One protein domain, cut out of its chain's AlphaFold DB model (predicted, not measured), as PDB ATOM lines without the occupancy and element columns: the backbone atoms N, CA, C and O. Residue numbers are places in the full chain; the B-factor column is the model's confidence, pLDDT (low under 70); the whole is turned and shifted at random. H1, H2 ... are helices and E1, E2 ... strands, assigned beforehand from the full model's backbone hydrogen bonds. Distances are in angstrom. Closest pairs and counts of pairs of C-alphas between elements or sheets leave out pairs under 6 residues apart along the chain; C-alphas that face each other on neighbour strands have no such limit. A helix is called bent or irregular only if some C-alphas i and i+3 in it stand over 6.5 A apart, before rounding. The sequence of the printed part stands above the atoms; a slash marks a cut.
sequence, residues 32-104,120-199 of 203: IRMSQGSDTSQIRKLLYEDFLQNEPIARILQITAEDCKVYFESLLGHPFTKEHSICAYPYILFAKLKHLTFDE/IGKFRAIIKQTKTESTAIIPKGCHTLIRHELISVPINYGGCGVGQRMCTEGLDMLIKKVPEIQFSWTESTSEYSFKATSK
ATOM      1  N   ILE A  32     128.230 118.668 100.630       88.25
ATOM      2  CA  ILE A  32     128.166 117.576  99.653       88.25
ATOM      3  C   ILE A  32     127.136 117.957  98.583       88.25
ATOM      4  O   ILE A  32     126.026 118.371  98.916       88.25
ATOM      5  N   ARG A  33     127.501 117.859  97.304       89.88
ATOM      6  CA  ARG A  33     126.658 118.182  96.142       89.88
ATOM      7  C   ARG A  33     127.074 117.361  94.923       89.88
ATOM      8  O   ARG A  33     128.134 116.753  94.929       89.88
ATOM      9  N   MET A  34     126.287 117.394  93.853       87.56
ATOM     10  CA  MET A  34     126.739 116.881  92.554       87.56
ATOM     11  C   MET A  34     127.859 117.766  91.983       87.56
ATOM     12  O   MET A  34     127.887 118.985  92.216       87.56
ATOM     13  N   SER A  35     128.778 117.158  91.234       86.62
ATOM     14  CA  SER A  35     129.817 117.874  90.499       86.62
ATOM     15  C   SER A  35     129.215 118.764  89.419       86.62
ATOM     16  O   SER A  35     128.205 118.427  88.803       86.62
ATOM     17  N   GLN A  36     129.873 119.882  89.155       86.75
ATOM     18  CA  GLN A  36     129.546 120.810  88.081       86.75
ATOM     19  C   GLN A  36     130.738 120.938  87.132       86.75
ATOM     20  O   GLN A  36     131.872 120.635  87.498       86.75
ATOM     21  N   GLY A  37     130.510 121.436  85.912       83.44
ATOM     22  CA  GLY A  37     131.589 121.628  84.934       83.44
ATOM     23  C   GLY A  37     132.737 122.504  85.457       83.44
ATOM     24  O   GLY A  37     133.899 122.249  85.137       83.44
ATOM     25  N   SER A  38     132.427 123.468  86.330       86.56
ATOM     26  CA  SER A  38     133.393 124.328  87.027       86.56
ATOM     27  C   SER A  38     134.341 123.578  87.973       86.56
ATOM     28  O   SER A  38     135.415 124.098  88.267       86.56
ATOM     29  N   ASP A  39     134.008 122.358  88.408       84.31
ATOM     30  CA  ASP A  39     134.861 121.562  89.299       84.31
ATOM     31  C   ASP A  39     136.010 120.864  88.541       84.31
ATOM     32  O   ASP A  39     136.994 120.459  89.156       84.31
ATOM     33  N   THR A  40     135.924 120.735  87.206       82.69
ATOM     34  CA  THR A  40     136.809 119.895  86.360       82.69
ATOM     35  C   THR A  40     138.308 120.135  86.572       82.69
ATOM     36  O   THR A  40     139.102 119.194  86.547       82.69
ATOM     37  N   SER A  41     138.735 121.381  86.779       83.69
ATOM     38  CA  SER A  41     140.152 121.685  87.019       83.69
ATOM     39  C   SER A  41     140.626 121.174  88.383       83.69
ATOM     40  O   SER A  41     141.697 120.578  88.477       83.69
ATOM     41  N   GLN A  42     139.807 121.338  89.425       82.44
ATOM     42  CA  GLN A  42     140.095 120.855  90.779       82.44
ATOM     43  C   GLN A  42     140.056 119.327  90.846       82.44
ATOM     44  O   GLN A  42     140.910 118.721  91.485       82.44
ATOM     45  N   ILE A  43     139.125 118.713  90.113       83.06
ATOM     46  CA  ILE A  43     139.050 117.267  89.876       83.06
ATOM     47  C   ILE A  43     140.375 116.725  89.359       83.06
ATOM     48  O   ILE A  43     140.951 115.814  89.951       83.06
ATOM     49  N   ARG A  44     140.860 117.290  88.252       83.69
ATOM     50  CA  ARG A  44     142.110 116.845  87.642       83.69
ATOM     51  C   ARG A  44     143.264 117.018  88.614       83.69
ATOM     52  O   ARG A  44     144.010 116.069  88.819       83.69
ATOM     53  N   LYS A  45     143.358 118.175  89.269       84.06
ATOM     54  CA  LYS A  45     144.389 118.424  90.278       84.06
ATOM     55  C   LYS A  45     144.390 117.348  91.371       84.06
ATOM     56  O   LYS A  45     145.414 116.723  91.613       84.06
ATOM     57  N   LEU A  46     143.228 117.067  91.962       83.75
ATOM     58  CA  LEU A  46     143.082 116.056  93.009       83.75
ATOM     59  C   LEU A  46     143.510 114.659  92.537       83.75
ATOM     60  O   LEU A  46     144.125 113.918  93.297       83.75
ATOM     61  N   LEU A  47     143.185 114.274  91.301       83.12
ATOM     62  CA  LEU A  47     143.532 112.952  90.772       83.12
ATOM     63  C   LEU A  47     145.012 112.827  90.399       83.12
ATOM     64  O   LEU A  47     145.654 111.839  90.752       83.12
ATOM     65  N   TYR A  48     145.549 113.815  89.686       83.06
ATOM     66  CA  TYR A  48     146.906 113.758  89.147       83.06
ATOM     67  C   TYR A  48     147.978 114.110  90.183       83.06
ATOM     68  O   TYR A  48     149.065 113.541  90.131       83.06
ATOM     69  N   GLU A  49     147.686 115.020  91.116       80.94
ATOM     70  CA  GLU A  49     148.678 115.529  92.073       80.94
ATOM     71  C   GLU A  49     148.543 114.877  93.454       80.94
ATOM     72  O   GLU A  49     149.553 114.498  94.043       80.94
ATOM     73  N   ASP A  50     147.318 114.676  93.953       79.00
ATOM     74  CA  ASP A  50     147.112 114.198  95.329       79.00
ATOM     75  C   ASP A  50     146.833 112.690  95.403       79.00
ATOM     76  O   ASP A  50     147.436 111.982  96.211       79.00
ATOM     77  N   PHE A  51     145.916 112.168  94.584       82.62
ATOM     78  CA  PHE A  51     145.441 110.789  94.707       82.62
ATOM     79  C   PHE A  51     146.560 109.771  94.479       82.62
ATOM     80  O   PHE A  51     146.776 108.914  95.330       82.62
ATOM     81  N   LEU A  52     147.313 109.886  93.382       82.06
ATOM     82  CA  LEU A  52     148.370 108.922  93.042       82.06
ATOM     83  C   LEU A  52     149.494 108.857  94.086       82.06
ATOM     84  O   LEU A  52     150.080 107.800  94.294       82.06
ATOM     85  N   GLN A  53     149.753 109.961  94.790       81.19
ATOM     86  CA  GLN A  53     150.755 110.008  95.861       81.19
ATOM     87  C   GLN A  53     150.297 109.276  97.132       81.19
ATOM     88  O   GLN A  53     151.122 108.861  97.951       81.19
ATOM     89  N   ASN A  54     148.983 109.116  97.308       81.19
ATOM     90  CA  ASN A  54     148.375 108.594  98.529       81.19
ATOM     91  C   ASN A  54     147.661 107.242  98.336       81.19
ATOM     92  O   ASN A  54     147.386 106.562  99.325       81.19
ATOM     93  N   GLU A  55     147.376 106.827  97.099       85.56
ATOM     94  CA  GLU A  55     146.780 105.525  96.796       85.56
ATOM     95  C   GLU A  55     147.816 104.406  97.023       85.56
ATOM     96  O   GLU A  55     148.895 104.434  96.422       85.56
ATOM     97  N   PRO A  56     147.534 103.422  97.902       87.75
ATOM     98  CA  PRO A  56     148.517 102.416  98.293       87.75
ATOM     99  C   PRO A  56     149.157 101.642  97.139       87.75
ATOM    100  O   PRO A  56     150.372 101.437  97.166       87.75
ATOM    101  N   ILE A  57     148.380 101.207  96.142       85.88
ATOM    102  CA  ILE A  57     148.910 100.381  95.053       85.88
ATOM    103  C   ILE A  57     149.740 101.231  94.083       85.88
ATOM    104  O   ILE A  57     150.856 100.838  93.746       85.88
ATOM    105  N   ALA A  58     149.253 102.408  93.696       84.62
ATOM    106  CA  ALA A  58     149.947 103.367  92.846       84.62
ATOM    107  C   ALA A  58     151.298 103.752  93.444       84.62
ATOM    108  O   ALA A  58     152.306 103.731  92.744       84.62
ATOM    109  N   ARG A  59     151.348 103.999  94.759       86.38
ATOM    110  CA  ARG A  59     152.595 104.318  95.456       86.38
ATOM    111  C   ARG A  59     153.581 103.148  95.470       86.38
ATOM    112  O   ARG A  59     154.771 103.363  95.265       86.38
ATOM    113  N   ILE A  60     153.110 101.920  95.711       87.56
ATOM    114  CA  ILE A  60     153.969 100.719  95.700       87.56
ATOM    115  C   ILE A  60     154.544 100.474  94.301       87.56
ATOM    116  O   ILE A  60     155.710 100.113  94.172       87.56
ATOM    117  N   LEU A  61     153.728 100.680  93.270       84.81
ATOM    118  CA  LEU A  61     154.082 100.458  91.870       84.81
ATOM    119  C   LEU A  61     154.706 101.690  91.194       84.81
ATOM    120  O   LEU A  61     154.947 101.653  89.994       84.81
ATOM    121  N   GLN A  62     154.951 102.770  91.947       86.94
ATOM    122  CA  GLN A  62     155.513 104.037  91.458       86.94
ATOM    123  C   GLN A  62     154.782 104.600  90.226       86.94
ATOM    124  O   GLN A  62     155.394 105.174  89.329       86.94
ATOM    125  N   ILE A  63     153.458 104.442  90.191       84.25
ATOM    126  CA  ILE A  63     152.616 104.893  89.083       84.25
ATOM    127  C   ILE A  63     152.573 106.419  89.060       84.25
ATOM    128  O   ILE A  63     152.246 107.064  90.060       84.25
ATOM    129  N   THR A  64     152.859 106.998  87.899       86.31
ATOM    130  CA  THR A  64     152.849 108.445  87.688       86.31
ATOM    131  C   THR A  64     151.526 108.938  87.099       86.31
ATOM    132  O   THR A  64     150.694 108.176  86.600       86.31
ATOM    133  N   ALA A  65     151.335 110.259  87.120       85.12
ATOM    134  CA  ALA A  65     150.211 110.918  86.460       85.12
ATOM    135  C   ALA A  65     150.124 110.589  84.959       85.12
ATOM    136  O   ALA A  65     149.022 110.398  84.444       85.12
ATOM    137  N   GLU A  66     151.264 110.493  84.267       85.75
ATOM    138  CA  GLU A  66     151.289 110.207  82.829       85.75
ATOM    139  C   GLU A  66     150.849 108.761  82.544       85.75
ATOM    140  O   GLU A  66     150.067 108.538  81.618       85.75
ATOM    141  N   ASP A  67     151.219 107.802  83.401       82.94
ATOM    142  CA  ASP A  67     150.813 106.391  83.274       82.94
ATOM    143  C   ASP A  67     149.288 106.200  83.369       82.94
ATOM    144  O   ASP A  67     148.697 105.328  82.718       82.94
ATOM    145  N   CYS A  68     148.632 107.033  84.185       79.94
ATOM    146  CA  CYS A  68     147.190 106.992  84.429       79.94
ATOM    147  C   CYS A  68     146.373 107.952  83.559       79.94
ATOM    148  O   CYS A  68     145.146 107.854  83.552       79.94
ATOM    149  N   LYS A  69     147.008 108.847  82.802       82.00
ATOM    150  CA  LYS A  69     146.340 109.916  82.045       82.00
ATOM    151  C   LYS A  69     145.228 109.426  81.136       82.00
ATOM    152  O   LYS A  69     144.113 109.924  81.213       82.00
ATOM    153  N   VAL A  70     145.487 108.400  80.327       79.12
ATOM    154  CA  VAL A  70     144.461 107.832  79.433       79.12
ATOM    155  C   VAL A  70     143.270 107.287  80.228       79.12
ATOM    156  O   VAL A  70     142.121 107.493  79.841       79.12
ATOM    157  N   TYR A  71     143.529 106.625  81.359       77.50
ATOM    158  CA  TYR A  71     142.478 106.085  82.220       77.50
ATOM    159  C   TYR A  71     141.657 107.202  82.878       77.50
ATOM    160  O   TYR A  71     140.428 107.168  82.814       77.50
ATOM    161  N   PHE A  72     142.308 108.214  83.455       81.75
ATOM    162  CA  PHE A  72     141.616 109.337  84.085       81.75
ATOM    163  C   PHE A  72     140.851 110.186  83.070       81.75
ATOM    164  O   PHE A  72     139.693 110.505  83.320       81.75
ATOM    165  N   GLU A  73     141.410 110.481  81.897       82.94
ATOM    166  CA  GLU A  73     140.680 111.206  80.853       82.94
ATOM    167  C   GLU A  73     139.490 110.402  80.313       82.94
ATOM    168  O   GLU A  73     138.426 110.971  80.074       82.94
ATOM    169  N   SER A  74     139.609 109.075  80.194       80.19
ATOM    170  CA  SER A  74     138.469 108.213  79.854       80.19
ATOM    171  C   SER A  74     137.382 108.257  80.935       80.19
ATOM    172  O   SER A  74     136.199 108.436  80.630       80.19
ATOM    173  N   LEU A  75     137.775 108.150  82.208       78.50
ATOM    174  CA  LEU A  75     136.856 108.181  83.342       78.50
ATOM    175  C   LEU A  75     136.125 109.526  83.446       78.50
ATOM    176  O   LEU A  75     134.900 109.540  83.559       78.50
ATOM    177  N   LEU A  76     136.862 110.637  83.373       80.50
ATOM    178  CA  LEU A  76     136.337 112.004  83.448       80.50
ATOM    179  C   LEU A  76     135.575 112.414  82.183       80.50
ATOM    180  O   LEU A  76     134.682 113.257  82.235       80.50
ATOM    181  N   GLY A  77     135.921 111.828  81.039       80.81
ATOM    182  CA  GLY A  77     135.263 112.065  79.759       80.81
ATOM    183  C   GLY A  77     133.872 111.441  79.666       80.81
ATOM    184  O   GLY A  77     133.034 111.956  78.918       80.81
ATOM    185  N   HIS A  78     133.618 110.379  80.436       80.94
ATOM    186  CA  HIS A  78     132.384 109.603  80.381       80.94
ATOM    187  C   HIS A  78     131.153 110.454  80.762       80.94
ATOM    188  O   HIS A  78     131.168 111.087  81.823       80.94
ATOM    189  N   PRO A  79     130.062 110.441  79.962       80.38
ATOM    190  CA  PRO A  79     128.865 111.253  80.220       80.38
ATOM    191  C   PRO A  79     128.305 111.055  81.628       80.38
ATOM    192  O   PRO A  79     128.073 112.019  82.352       80.38
ATOM    193  N   PHE A  80     128.213 109.793  82.066       80.31
ATOM    194  CA  PHE A  80     127.733 109.495  83.409       80.31
ATOM    195  C   PHE A  80     128.582 110.161  84.498       80.31
ATOM    196  O   PHE A  80     128.027 110.835  85.358       80.31
ATOM    197  N   THR A  81     129.913 110.031  84.444       78.19
ATOM    198  CA  THR A  81     130.816 110.638  85.432       78.19
ATOM    199  C   THR A  81     130.622 112.152  85.495       78.19
ATOM    200  O   THR A  81     130.550 112.709  86.588       78.19
ATOM    201  N   LYS A  82     130.484 112.823  84.345       80.50
ATOM    202  CA  LYS A  82     130.281 114.281  84.282       80.50
ATOM    203  C   LYS A  82     128.991 114.731  84.961       80.50
ATOM    204  O   LYS A  82     128.966 115.774  85.604       80.50
ATOM    205  N   GLU A  83     127.930 113.950  84.816       80.19
ATOM    206  CA  GLU A  83     126.598 114.309  85.304       80.19
ATOM    207  C   GLU A  83     126.297 113.793  86.717       80.19
ATOM    208  O   GLU A  83     125.330 114.247  87.341       80.19
ATOM    209  N   HIS A  84     127.084 112.835  87.212       82.56
ATOM    210  CA  HIS A  84     126.748 112.058  88.405       82.56
ATOM    211  C   HIS A  84     127.894 111.875  89.411       82.56
ATOM    212  O   HIS A  84     127.741 111.123  90.373       82.56
ATOM    213  N   SER A  85     129.026 112.561  89.238       84.31
ATOM    214  CA  SER A  85     130.048 112.602  90.292       84.31
ATOM    215  C   SER A  85     129.580 113.450  91.474       84.31
ATOM    216  O   SER A  85     128.754 114.354  91.337       84.31
ATOM    217  N   ILE A  86     130.108 113.145  92.654       87.25
ATOM    218  CA  ILE A  86     129.751 113.786  93.918       87.25
ATOM    219  C   ILE A  86     130.944 114.624  94.369       87.25
ATOM    220  O   ILE A  86     132.070 114.154  94.383       87.25
ATOM    221  N   CYS A  87     130.710 115.854  94.793       85.12
ATOM    222  CA  CYS A  87     131.724 116.747  95.333       85.12
ATOM    223  C   CYS A  87     131.376 117.151  96.765       85.12
ATOM    224  O   CYS A  87     130.240 117.503  97.060       85.12
ATOM    225  N   ALA A  88     132.359 117.177  97.652       81.75
ATOM    226  CA  ALA A  88     132.317 117.852  98.935       81.75
ATOM    227  C   ALA A  88     133.079 119.172  98.843       81.75
ATOM    228  O   ALA A  88     134.242 119.178  99.219       81.75
ATOM    229  N   TYR A  89     132.482 120.254  98.334       65.12
ATOM    230  CA  TYR A  89     133.225 121.462  97.947       65.12
ATOM    231  C   TYR A  89     134.307 121.850  98.974       65.12
ATOM    232  O   TYR A  89     133.963 122.082 100.143       65.12
ATOM    233  N   PRO A  90     135.590 121.934  98.559       53.31
ATOM    234  CA  PRO A  90     136.170 121.729  97.207       53.31
ATOM    235  C   PRO A  90     136.696 120.302  96.832       53.31
ATOM    236  O   PRO A  90     137.564 120.171  95.978       53.31
ATOM    237  N   TYR A  91     136.222 119.215  97.440       63.12
ATOM    238  CA  TYR A  91     136.701 117.815  97.284       63.12
ATOM    239  C   TYR A  91     135.750 116.928  96.488       63.12
ATOM    240  O   TYR A  91     134.617 117.331  96.254       63.12
ATOM    241  N   ILE A  92     136.181 115.737  96.044       58.69
ATOM    242  CA  ILE A  92     135.415 114.936  95.072       58.69
ATOM    243  C   ILE A  92     135.457 113.424  95.333       58.69
ATOM    244  O   ILE A  92     136.507 112.825  95.547       58.69
ATOM    245  N   LEU A  93     134.291 112.800  95.195       58.00
ATOM    246  CA  LEU A  93     134.033 111.374  95.049       58.00
ATOM    247  C   LEU A  93     133.548 111.086  93.615       58.00
ATOM    248  O   LEU A  93     132.534 111.623  93.166       58.00
ATOM    249  N   PHE A  94     134.215 110.174  92.910       55.16
ATOM    250  CA  PHE A  94     133.763 109.716  91.596       55.16
ATOM    251  C   PHE A  94     132.905 108.466  91.728       55.16
ATOM    252  O   PHE A  94     133.344 107.424  92.223       55.16
ATOM    253  N   ALA A  95     131.687 108.563  91.208       51.31
ATOM    254  CA  ALA A  95     130.795 107.436  91.007       51.31
ATOM    255  C   ALA A  95     130.616 107.211  89.501       51.31
ATOM    256  O   ALA A  95     130.329 108.143  88.749       51.31
ATOM    257  N   LYS A  96     130.783 105.967  89.054       50.09
ATOM    258  CA  LYS A  96     130.476 105.525  87.695       50.09
ATOM    259  C   LYS A  96     129.307 104.549  87.768       50.09
ATOM    260  O   LYS A  96     129.432 103.453  88.310       50.09
ATOM    261  N   LEU A  97     128.164 104.920  87.209       43.66
ATOM    262  CA  LEU A  97     127.065 103.985  87.007       43.66
ATOM    263  C   LEU A  97     127.438 103.031  85.897       43.66
ATOM    264  O   LEU A  97     127.908 103.426  84.825       43.66
ATOM    265  N   LYS A  98     127.214 101.760  86.185       49.28
ATOM    266  CA  LYS A  98     127.241 100.711  85.195       49.28
ATOM    267  C   LYS A  98     125.802 100.240  85.057       49.28
ATOM    268  O   LYS A  98     125.261  99.606  85.959       49.28
ATOM    269  N   HIS A  99     125.185 100.540  83.920       42.31
ATOM    270  CA  HIS A  99     124.061  99.721  83.496       42.31
ATOM    271  C   HIS A  99     124.629  98.342  83.170       42.31
ATOM    272  O   HIS A  99     125.457  98.203  82.272       42.31
ATOM    273  N   LEU A 100     124.224  97.333  83.937       42.25
ATOM    274  CA  LEU A 100     124.285  95.949  83.499       42.25
ATOM    275  C   LEU A 100     123.043  95.714  82.636       42.25
ATOM    276  O   LEU A 100     122.151  94.946  82.983       42.25
ATOM    277  N   THR A 101     122.981  96.345  81.464       35.06
ATOM    278  CA  THR A 101     122.493  95.544  80.349       35.06
ATOM    279  C   THR A 101     123.525  94.428  80.205       35.06
ATOM    280  O   THR A 101     124.728  94.701  80.215       35.06
ATOM    281  N   PHE A 102     123.083  93.170  80.174       36.75
ATOM    282  CA  PHE A 102     123.912  92.009  79.826       36.75
ATOM    283  C   PHE A 102     124.356  92.114  78.355       36.75
ATOM    284  O   PHE A 102     124.119  91.230  77.546       36.75
ATOM    285  N   ASP A 103     124.945  93.244  77.983       34.00
ATOM    286  CA  ASP A 103     125.698  93.382  76.767       34.00
ATOM    287  C   ASP A 103     127.104  92.911  77.125       34.00
ATOM    288  O   ASP A 103     127.880  93.591  77.809       34.00
ATOM    289  N   GLU A 104     127.400  91.684  76.708       37.09
ATOM    290  CA  GLU A 104     128.690  90.999  76.835       37.09
ATOM    291  C   GLU A 104     129.865  91.843  76.283       37.09
ATOM    292  O   GLU A 104     131.035  91.545  76.527       37.09
ATOM    293  N   ILE A 120     152.315  99.399  85.430       72.06
ATOM    294  CA  ILE A 120     150.957  99.797  85.047       72.06
ATOM    295  C   ILE A 120     150.122  98.603  84.551       72.06
ATOM    296  O   ILE A 120     148.926  98.521  84.838       72.06
ATOM    297  N   GLY A 121     150.738  97.639  83.858       72.44
ATOM    298  CA  GLY A 121     150.114  96.378  83.455       72.44
ATOM    299  C   GLY A 121     149.675  95.542  84.658       72.44
ATOM    300  O   GLY A 121     148.534  95.073  84.701       72.44
ATOM    301  N   LYS A 122     150.524  95.440  85.688       75.56
ATOM    302  CA  LYS A 122     150.201  94.760  86.957       75.56
ATOM    303  C   LYS A 122     149.069  95.458  87.708       75.56
ATOM    304  O   LYS A 122     148.137  94.789  88.153       75.56
ATOM    305  N   PHE A 123     149.105  96.789  87.808       75.50
ATOM    306  CA  PHE A 123     148.026  97.577  88.413       75.50
ATOM    307  C   PHE A 123     146.680  97.310  87.732       75.50
ATOM    308  O   PHE A 123     145.681  97.002  88.385       75.50
ATOM    309  N   ARG A 124     146.665  97.350  86.396       73.69
ATOM    310  CA  ARG A 124     145.468  97.071  85.595       73.69
ATOM    311  C   ARG A 124     144.992  95.631  85.751       73.69
ATOM    312  O   ARG A 124     143.787  95.414  85.839       73.69
ATOM    313  N   ALA A 125     145.905  94.663  85.821       77.25
ATOM    314  CA  ALA A 125     145.561  93.261  86.042       77.25
ATOM    315  C   ALA A 125     144.856  93.054  87.392       77.25
ATOM    316  O   ALA A 125     143.835  92.370  87.433       77.25
ATOM    317  N   ILE A 126     145.339  93.703  88.460       77.88
ATOM    318  CA  ILE A 126     144.687  93.685  89.779       77.88
ATOM    319  C   ILE A 126     143.274  94.267  89.676       77.88
ATOM    320  O   ILE A 126     142.315  93.608  90.069       77.88
ATOM    321  N   ILE A 127     143.115  95.456  89.083       76.31
ATOM    322  CA  ILE A 127     141.793  96.085  88.912       76.31
ATOM    323  C   ILE A 127     140.852  95.183  88.105       76.31
ATOM    324  O   ILE A 127     139.681  95.037  88.460       76.31
ATOM    325  N   LYS A 128     141.341  94.582  87.015       76.31
ATOM    326  CA  LYS A 128     140.549  93.703  86.150       76.31
ATOM    327  C   LYS A 128     140.079  92.460  86.895       76.31
ATOM    328  O   LYS A 128     138.894  92.148  86.847       76.31
ATOM    329  N   GLN A 129     140.985  91.789  87.600       80.12
ATOM    330  CA  GLN A 129     140.647  90.611  88.389       80.12
ATOM    331  C   GLN A 129     139.600  90.950  89.453       80.12
ATOM    332  O   GLN A 129     138.567  90.286  89.514       80.12
ATOM    333  N   THR A 130     139.806  92.029  90.210       78.00
ATOM    334  CA  THR A 130     138.853  92.478  91.229       78.00
ATOM    335  C   THR A 130     137.479  92.770  90.624       78.00
ATOM    336  O   THR A 130     136.470  92.340  91.174       78.00
ATOM    337  N   LYS A 131     137.409  93.427  89.459       77.19
ATOM    338  CA  LYS A 131     136.138  93.671  88.754       77.19
ATOM    339  C   LYS A 131     135.438  92.375  88.357       77.19
ATOM    340  O   LYS A 131     134.221  92.279  88.502       77.19
ATOM    341  N   THR A 132     136.179  91.398  87.836       79.31
ATOM    342  CA  THR A 132     135.630  90.091  87.454       79.31
ATOM    343  C   THR A 132     135.072  89.355  88.668       79.31
ATOM    344  O   THR A 132     133.912  88.949  88.647       79.31
ATOM    345  N   GLU A 133     135.865  89.231  89.733       80.69
ATOM    346  CA  GLU A 133     135.465  88.550  90.968       80.69
ATOM    347  C   GLU A 133     134.257  89.224  91.609       80.69
ATOM    348  O   GLU A 133     133.291  88.565  91.989       80.69
ATOM    349  N   SER A 134     134.268  90.553  91.654       77.94
ATOM    350  CA  SER A 134     133.185  91.298  92.267       77.94
ATOM    351  C   SER A 134     131.914  91.208  91.389       77.94
ATOM    352  O   SER A 134     130.807  91.092  91.905       77.94
ATOM    353  N   THR A 135     132.020  91.205  90.055       76.06
ATOM    354  CA  THR A 135     130.830  91.053  89.188       76.06
ATOM    355  C   THR A 135     130.165  89.685  89.380       76.06
ATOM    356  O   THR A 135     128.945  89.575  89.282       76.06
ATOM    357  N   ALA A 136     130.946  88.652  89.707       81.69
ATOM    358  CA  ALA A 136     130.437  87.301  89.927       81.69
ATOM    359  C   ALA A 136     129.554  87.158  91.183       81.69
ATOM    360  O   ALA A 136     128.790  86.199  91.268       81.69
ATOM    361  N   ILE A 137     129.635  88.091  92.141       83.44
ATOM    362  CA  ILE A 137     128.821  88.071  93.371       83.44
ATOM    363  C   ILE A 137     127.539  88.908  93.272       83.44
ATOM    364  O   ILE A 137     126.752  88.932  94.217       83.44
ATOM    365  N   ILE A 138     127.311  89.600  92.152       79.50
ATOM    366  CA  ILE A 138     126.121  90.435  91.970       79.50
ATOM    367  C   ILE A 138     124.874  89.535  91.888       79.50
ATOM    368  O   ILE A 138     124.848  88.603  91.077       79.50
ATOM    369  N   PRO A 139     123.822  89.796  92.691       80.31
ATOM    370  CA  PRO A 139     122.598  89.004  92.656       80.31
ATOM    371  C   PRO A 139     121.940  88.981  91.271       80.31
ATOM    372  O   PRO A 139     121.860  89.997  90.575       80.31
ATOM    373  N   LYS A 140     121.397  87.817  90.891       78.88
ATOM    374  CA  LYS A 140     120.587  87.681  89.672       78.88
ATOM    375  C   LYS A 140     119.387  88.635  89.747       78.88
ATOM    376  O   LYS A 140     118.687  88.655  90.753       78.88
ATOM    377  N   GLY A 141     119.148  89.399  88.679       79.12
ATOM    378  CA  GLY A 141     118.068  90.395  88.606       79.12
ATOM    379  C   GLY A 141     118.492  91.833  88.932       79.12
ATOM    380  O   GLY A 141     117.724  92.754  88.666       79.12
ATOM    381  N   CYS A 142     119.715  92.048  89.428       77.75
ATOM    382  CA  CYS A 142     120.299  93.385  89.517       77.75
ATOM    383  C   CYS A 142     120.810  93.820  88.132       77.75
ATOM    384  O   CYS A 142     121.745  93.226  87.597       77.75
ATOM    385  N   HIS A 143     120.204  94.856  87.556       77.94
ATOM    386  CA  HIS A 143     120.512  95.374  86.216       77.94
ATOM    387  C   HIS A 143     121.024  96.822  86.233       77.94
ATOM    388  O   HIS A 143     121.687  97.263  85.291       77.94
ATOM    389  N   THR A 144     120.785  97.564  87.314       80.62
ATOM    390  CA  THR A 144     121.265  98.943  87.459       80.62
ATOM    391  C   THR A 144     122.059  99.085  88.749       80.62
ATOM    392  O   THR A 144     121.511  98.957  89.844       80.62
ATOM    393  N   LEU A 145     123.356  99.382  88.632       81.50
ATOM    394  CA  LEU A 145     124.232  99.538  89.790       81.50
ATOM    395  C   LEU A 145     125.233 100.678  89.637       81.50
ATOM    396  O   LEU A 145     125.674 101.009  88.535       81.50
ATOM    397  N   ILE A 146     125.647 101.248  90.765       79.38
ATOM    398  CA  ILE A 146     126.695 102.270  90.817       79.38
ATOM    399  C   ILE A 146     127.981 101.676  91.350       79.38
ATOM    400  O   ILE A 146     128.032 101.268  92.506       79.38
ATOM    401  N   ARG A 147     129.053 101.747  90.561       80.94
ATOM    402  CA  ARG A 147     130.416 101.514  91.038       80.94
ATOM    403  C   ARG A 147     131.057 102.819  91.489       80.94
ATOM    404  O   ARG A 147     131.204 103.749  90.699       80.94
ATOM    405  N   HIS A 148     131.512 102.885  92.732       81.75
ATOM    406  CA  HIS A 148     132.389 103.968  93.167       81.75
ATOM    407  C   HIS A 148     133.814 103.650  92.706       81.75
ATOM    408  O   HIS A 148     134.482 102.802  93.291       81.75
ATOM    409  N   GLU A 149     134.250 104.297  91.623       78.25
ATOM    410  CA  GLU A 149     135.569 104.061  91.018       78.25
ATOM    411  C   GLU A 149     136.693 104.643  91.876       78.25
ATOM    412  O   GLU A 149     137.734 104.011  92.036       78.25
ATOM    413  N   LEU A 150     136.495 105.855  92.402       81.31
ATOM    414  CA  LEU A 150     137.529 106.607  93.106       81.31
ATOM    415  C   LEU A 150     136.918 107.439  94.226       81.31
ATOM    416  O   LEU A 150     135.997 108.225  94.004       81.31
ATOM    417  N   ILE A 151     137.500 107.322  95.416       82.25
ATOM    418  CA  ILE A 151     137.187 108.152  96.578       82.25
ATOM    419  C   ILE A 151     138.458 108.894  96.950       82.25
ATOM    420  O   ILE A 151     139.434 108.262  97.348       82.25
ATOM    421  N   SER A 152     138.457 110.220  96.825       83.06
ATOM    422  CA  SER A 152     139.624 111.024  97.172       83.06
ATOM    423  C   SER A 152     139.232 112.215  98.033       83.06
ATOM    424  O   SER A 152     138.281 112.944  97.760       83.06
ATOM    425  N   VAL A 153     139.971 112.404  99.117       78.94
ATOM    426  CA  VAL A 153     139.854 113.563  99.998       78.94
ATOM    427  C   VAL A 153     141.274 114.047 100.252       78.94
ATOM    428  O   VAL A 153     142.105 113.231 100.656       78.94
ATOM    429  N   PRO A 154     141.576 115.339 100.047       75.38
ATOM    430  CA  PRO A 154     142.880 115.885 100.385       75.38
ATOM    431  C   PRO A 154     143.268 115.592 101.831       75.38
ATOM    432  O   PRO A 154     142.433 115.609 102.740       75.38
ATOM    433  N   ILE A 155     144.558 115.348 102.049       72.44
ATOM    434  CA  ILE A 155     145.088 114.861 103.328       72.44
ATOM    435  C   ILE A 155     144.760 115.786 104.511       72.44
ATOM    436  O   ILE A 155     144.503 115.320 105.619       72.44
ATOM    437  N   ASN A 156     144.676 117.098 104.268       73.12
ATOM    438  CA  ASN A 156     144.311 118.112 105.260       73.12
ATOM    439  C   ASN A 156     142.841 118.046 105.720       73.12
ATOM    440  O   ASN A 156     142.490 118.693 106.703       73.12
ATOM    441  N   TYR A 157     142.003 117.237 105.067       73.06
ATOM    442  CA  TYR A 157     140.614 116.959 105.460       73.06
ATOM    443  C   TYR A 157     140.392 115.501 105.882       73.06
ATOM    444  O   TYR A 157     139.253 115.087 106.140       73.06
ATOM    445  N   GLY A 158     141.471 114.721 106.000       71.62
ATOM    446  CA  GLY A 158     141.443 113.380 106.567       71.62
ATOM    447  C   GLY A 158     140.886 113.376 107.995       71.62
ATOM    448  O   GLY A 158     141.137 114.280 108.787       71.62
ATOM    449  N   GLY A 159     140.087 112.359 108.331       71.00
ATOM    450  CA  GLY A 159     139.508 112.200 109.674       71.00
ATOM    451  C   GLY A 159     138.290 113.082 109.991       71.00
ATOM    452  O   GLY A 159     137.643 112.871 111.013       71.00
ATOM    453  N   CYS A 160     137.902 114.003 109.102       72.31
ATOM    454  CA  CYS A 160     136.740 114.887 109.291       72.31
ATOM    455  C   CYS A 160     135.404 114.287 108.801       72.31
ATOM    456  O   CYS A 160     134.403 114.996 108.699       72.31
ATOM    457  N   GLY A 161     135.382 112.999 108.439       80.69
ATOM    458  CA  GLY A 161     134.183 112.302 107.951       80.69
ATOM    459  C   GLY A 161     133.729 112.688 106.536       80.69
ATOM    460  O   GLY A 161     132.681 112.232 106.095       80.69
ATOM    461  N   VAL A 162     134.499 113.498 105.800       83.38
ATOM    462  CA  VAL A 162     134.120 113.993 104.460       83.38
ATOM    463  C   VAL A 162     133.899 112.851 103.469       83.38
ATOM    464  O   VAL A 162     132.871 112.830 102.803       83.38
ATOM    465  N   GLY A 163     134.813 111.874 103.416       83.25
ATOM    466  CA  GLY A 163     134.668 110.702 102.547       83.25
ATOM    467  C   GLY A 163     133.379 109.928 102.824       83.25
ATOM    468  O   GLY A 163     132.619 109.657 101.902       83.25
ATOM    469  N   GLN A 164     133.077 109.672 104.100       85.38
ATOM    470  CA  GLN A 164     131.841 108.997 104.509       85.38
ATOM    471  C   GLN A 164     130.595 109.800 104.109       85.38
ATOM    472  O   GLN A 164     129.628 109.229 103.613       85.38
ATOM    473  N   ARG A 165     130.614 111.126 104.293       86.69
ATOM    474  CA  ARG A 165     129.512 112.006 103.878       86.69
ATOM    475  C   ARG A 165     129.318 112.005 102.364       86.69
ATOM    476  O   ARG A 165     128.184 111.968 101.913       86.69
ATOM    477  N   MET A 166     130.395 111.993 101.578       86.44
ATOM    478  CA  MET A 166     130.279 111.841 100.124       86.44
ATOM    479  C   MET A 166     129.648 110.497  99.748       86.44
ATOM    480  O   MET A 166     128.795 110.465  98.870       86.44
ATOM    481  N   CYS A 167     130.019 109.404 100.421       85.62
ATOM    482  CA  CYS A 167     129.440 108.085 100.157       85.62
ATOM    483  C   CYS A 167     127.971 107.972 100.578       85.62
ATOM    484  O   CYS A 167     127.223 107.287  99.904       85.62
ATOM    485  N   THR A 168     127.562 108.621 101.666       87.06
ATOM    486  CA  THR A 168     126.187 108.546 102.197       87.06
ATOM    487  C   THR A 168     125.289 109.620 101.581       87.06
ATOM    488  O   THR A 168     124.462 109.313 100.732       87.06
ATOM    489  N   GLU A 169     125.516 110.900 101.912       89.00
ATOM    490  CA  GLU A 169     124.732 112.038 101.395       89.00
ATOM    491  C   GLU A 169     124.767 112.088  99.857       89.00
ATOM    492  O   GLU A 169     123.773 112.414  99.209       89.00
ATOM    493  N   GLY A 170     125.916 111.763  99.257       88.06
ATOM    494  CA  GLY A 170     126.073 111.739  97.807       88.06
ATOM    495  C   GLY A 170     125.339 110.594  97.119       88.06
ATOM    496  O   GLY A 170     124.716 110.820  96.082       88.06
ATOM    497  N   LEU A 171     125.372 109.389  97.693       85.69
ATOM    498  CA  LEU A 171     124.622 108.254  97.159       85.69
ATOM    499  C   LEU A 171     123.114 108.505  97.248       85.69
ATOM    500  O   LEU A 171     122.418 108.279  96.264       85.69
ATOM    501  N   ASP A 172     122.629 109.076  98.353       88.38
ATOM    502  CA  ASP A 172     121.222 109.464  98.498       88.38
ATOM    503  C   ASP A 172     120.779 110.449  97.406       88.38
ATOM    504  O   ASP A 172     119.688 110.328  96.847       88.38
ATOM    505  N   MET A 173     121.617 111.445  97.088       89.69
ATOM    506  CA  MET A 173     121.348 112.373  95.983       89.69
ATOM    507  C   MET A 173     121.313 111.653  94.636       89.69
ATOM    508  O   MET A 173     120.468 111.959  93.796       89.69
ATOM    509  N   LEU A 174     122.219 110.697  94.433       85.94
ATOM    510  CA  LEU A 174     122.318 109.963  93.184       85.94
ATOM    511  C   LEU A 174     121.132 109.011  92.976       85.94
ATOM    512  O   LEU A 174     120.569 109.005  91.888       85.94
ATOM    513  N   ILE A 175     120.697 108.295  94.015       87.44
ATOM    514  CA  ILE A 175     119.498 107.440  93.990       87.44
ATOM    515  C   ILE A 175     118.245 108.276  93.709       87.44
ATOM    516  O   ILE A 175     117.419 107.895  92.889       87.44
ATOM    517  N   LYS A 176     118.116 109.464  94.314       90.19
ATOM    518  CA  LYS A 176     116.998 110.378  94.011       90.19
ATOM    519  C   LYS A 176     117.000 110.851  92.556       90.19
ATOM    520  O   LYS A 176     115.935 111.101  92.002       90.19
ATOM    521  N   LYS A 177     118.185 111.017  91.959       88.00
ATOM    522  CA  LYS A 177     118.348 111.451  90.565       88.00
ATOM    523  C   LYS A 177     118.158 110.304  89.565       88.00
ATOM    524  O   LYS A 177     117.666 110.558  88.471       88.00
ATOM    525  N   VAL A 178     118.544 109.083  89.931       85.81
ATOM    526  CA  VAL A 178     118.450 107.869  89.105       85.81
ATOM    527  C   VAL A 178     117.764 106.765  89.931       85.81
ATOM    528  O   VAL A 178     118.439 105.893  90.485       85.81
ATOM    529  N   PRO A 179     116.427 106.806  90.074       86.25
ATOM    530  CA  PRO A 179     115.689 105.897  90.957       86.25
ATOM    531  C   PRO A 179     115.798 104.415  90.582       86.25
ATOM    532  O   PRO A 179     115.461 103.550  91.383       86.25
ATOM    533  N   GLU A 180     116.266 104.105  89.374       85.56
ATOM    534  CA  GLU A 180     116.455 102.743  88.882       85.56
ATOM    535  C   GLU A 180     117.644 102.030  89.530       85.56
ATOM    536  O   GLU A 180     117.796 100.830  89.316       85.56
ATOM    537  N   ILE A 181     118.511 102.735  90.265       83.69
ATOM    538  CA  ILE A 181     119.651 102.141  90.970       83.69
ATOM    539  C   ILE A 181     119.154 101.131  92.003       83.69
ATOM    540  O   ILE A 181     118.421 101.475  92.924       83.69
ATOM    541  N   GLN A 182     119.640  99.897  91.897       82.81
ATOM    542  CA  GLN A 182     119.299  98.812  92.820       82.81
ATOM    543  C   GLN A 182     120.424  98.520  93.810       82.81
ATOM    544  O   GLN A 182     120.191  97.948  94.870       82.81
ATOM    545  N   PHE A 183     121.663  98.852  93.444       80.50
ATOM    546  CA  PHE A 183     122.833  98.481  94.224       80.50
ATOM    547  C   PHE A 183     123.987  99.461  94.017       80.50
ATOM    548  O   PHE A 183     124.197  99.983  92.919       80.50
ATOM    549  N   SER A 184     124.783  99.674  95.060       81.38
ATOM    550  CA  SER A 184     126.044 100.410  94.983       81.38
ATOM    551  C   SER A 184     127.172  99.579  95.564       81.38
ATOM    552  O   SER A 184     126.982  98.877  96.555       81.38
ATOM    553  N   TRP A 185     128.361  99.692  94.990       81.00
ATOM    554  CA  TRP A 185     129.519  98.924  95.429       81.00
ATOM    555  C   TRP A 185     130.824  99.660  95.162       81.00
ATOM    556  O   TRP A 185     130.906 100.576  94.341       81.00
ATOM    557  N   THR A 186     131.858  99.249  95.878       80.50
ATOM    558  CA  THR A 186     133.170  99.884  95.849       80.50
ATOM    559  C   THR A 186     134.231  98.883  96.254       80.50
ATOM    560  O   THR A 186     134.013  98.048  97.133       80.50
ATOM    561  N   GLU A 187     135.398  98.992  95.638       81.81
ATOM    562  CA  GLU A 187     136.576  98.247  96.037       81.81
ATOM    563  C   GLU A 187     137.585  99.223  96.633       81.81
ATOM    564  O   GLU A 187     137.907 100.258  96.053       81.81
ATOM    565  N   SER A 188     138.056  98.913  97.838       83.94
ATOM    566  CA  SER A 188     138.910  99.807  98.614       83.94
ATOM    567  C   SER A 188     140.293  99.212  98.799       83.94
ATOM    568  O   SER A 188     140.448  98.146  99.384       83.94
ATOM    569  N   THR A 189     141.303  99.942  98.338       85.50
ATOM    570  CA  THR A 189     142.722  99.603  98.514       85.50
ATOM    571  C   THR A 189     143.328 100.260  99.753       85.50
ATOM    572  O   THR A 189     144.405  99.868 100.198       85.50
ATOM    573  N   SER A 190     142.628 101.238 100.343       84.62
ATOM    574  CA  SER A 190     143.029 101.930 101.567       84.62
ATOM    575  C   SER A 190     142.059 101.656 102.717       84.62
ATOM    576  O   SER A 190     140.844 101.556 102.525       84.62
ATOM    577  N   GLU A 191     142.580 101.613 103.946       83.00
ATOM    578  CA  GLU A 191     141.750 101.503 105.151       83.00
ATOM    579  C   GLU A 191     140.790 102.701 105.288       83.00
ATOM    580  O   GLU A 191     139.667 102.558 105.772       83.00
ATOM    581  N   TYR A 192     141.200 103.886 104.824       81.25
ATOM    582  CA  TYR A 192     140.379 105.096 104.866       81.25
ATOM    583  C   TYR A 192     139.145 105.000 103.967       81.25
ATOM    584  O   TYR A 192     138.038 105.298 104.421       81.25
ATOM    585  N   SER A 193     139.309 104.559 102.715       80.62
ATOM    586  CA  SER A 193     138.190 104.376 101.782       80.62
ATOM    587  C   SER A 193     137.288 103.214 102.206       80.62
ATOM    588  O   SER A 193     136.065 103.327 102.121       80.62
ATOM    589  N   PHE A 194     137.863 102.149 102.777       84.88
ATOM    590  CA  PHE A 194     137.089 101.048 103.356       84.88
ATOM    591  C   PHE A 194     136.223 101.531 104.529       84.88
ATOM    592  O   PHE A 194     135.016 101.305 104.559       84.88
ATOM    593  N   LYS A 195     136.797 102.290 105.472       82.88
ATOM    594  CA  LYS A 195     136.037 102.869 106.592       82.88
ATOM    595  C   LYS A 195     134.950 103.833 106.122       82.88
ATOM    596  O   LYS A 195     133.849 103.797 106.665       82.88
ATOM    597  N   ALA A 196     135.241 104.668 105.121       80.75
ATOM    598  CA  ALA A 196     134.277 105.617 104.564       80.75
ATOM    599  C   ALA A 196     133.031 104.931 103.983       80.75
ATOM    600  O   ALA A 196     131.943 105.499 104.046       80.75
ATOM    601  N   THR A 197     133.186 103.714 103.462       80.69
ATOM    602  CA  THR A 197     132.131 102.966 102.764       80.69
ATOM    603  C   THR A 197     131.450 101.920 103.652       80.69
ATOM    604  O   THR A 197     130.263 101.669 103.497       80.69
ATOM    605  N   SER A 198     132.141 101.386 104.666       76.81
ATOM    606  CA  SER A 198     131.623 100.355 105.591       76.81
ATOM    607  C   SER A 198     130.426 100.762 106.468       76.81
ATOM    608  O   SER A 198     129.787  99.900 107.061       76.81
ATOM    609  N   LYS A 199     130.138 102.063 106.589       66.75
ATOM    610  CA  LYS A 199     129.034 102.609 107.403       66.75
ATOM    611  C   LYS A 199     127.877 103.153 106.563       66.75
ATOM    612  O   LYS A 199     127.051 103.900 107.080       66.75
TER     613      LYS A 199
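AT A GLANCE: This is residues 32 to 104 and 120 to 199 of the 203 residues of an uncharacterized protein of Rhabditophanes sp. KR3021 (UniProt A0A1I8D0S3). A strongly twisted, curled sheet of five strands wraps round helix H6 on one face, while H1 crosses the other face, which it shares with the short H4. H7 packs on H6, and H5 is a long helix off the sheet, with H2 close to one part of it. The printed part has 153 residues with seven named helices and five named strands, in the order E1 H1 H2 H3 H4 E2 E3 H5 E4 H6 E5 H7, and its class is mixed, helices and strands. The sheet, also mixed, runs E1 E2 E3 E4 E5, antiparallel but for the parallel E4 and E5. The whole is compact, with a radius of gyration of the C-alphas of 15.0 A and spans of 39 by 34 by 29 A.

IN THESE COORDINATES: E1, residues 32 to 34, begins at C-alpha 32 (128.166, 117.576, 99.653). H1, residues 37 to 54, is 25.2 A long with a kink of 38 degrees near residue 47; it is irregular, C-alphas 38 and 41 being 7.3 A apart. H2 is residues 56 to 60. H3, residues 65 to 77, is irregular too, C-alphas 67 and 70 being 7.6 A apart. H4 is residues 79 to 84 and E2 residues 86 to 88. E3, residues 91 to 99, is 26.0 A long. H5, residues 120 to 136, is 24.5 A long. E4, residues 144 to 152, is 24.0 A long. H6, residues 162 to 177, is 21.2 A long. E5 is residues 183 to 186. H7, residues 191 to 198, ends at C-alpha 198 (131.623, 100.355, 105.591).

HOW THE PARTS SIT: In the sheet, N 33 and O 87 of E1 and E2 are 2.8 A apart; N 88 and O 91 of the hairpin E2 and E3, 2.7 A; N 96 and O 147 of E3 and E4, 2.8 A; N 146 and O 183 of E4 and E5, 2.9 A. There are three layers, helices on both faces: H6 and H7 on one, H1 on the other. E4, H6 and E5 form a strand-helix-strand unit, two parallel neighbour strands with a helix between, its crossover right-handed. H6 touches H7, closest at C-alphas 164 and 196, 4.2 A. H1 touches H3 with residues 47 to 52 alone, closest at C-alphas 48 and 65, 5.1 A. H3 only grazes the sheet. H2 and H5 are close but not clearly touching, C-alphas 57 and 123 being closest at 7.3 A. H2, H4, H5 and H7 have every O i to N i+4 pair within hydrogen-bond range; H1 has 9 of 14, H3 7 of 9, H6 11 of 12.

THE WHOLE: The C-alphas of Glu 104 and Asn 156 are the two farthest apart, 42.3 A. Residues 105 to 119 are not printed, and C-alphas 104 and 120 are 25.3 A apart across this cut. Of the links printed whole, none is long. The mean pLDDT of the printed part is 78.3; residues 89 to 104 and residue 199 are under 70.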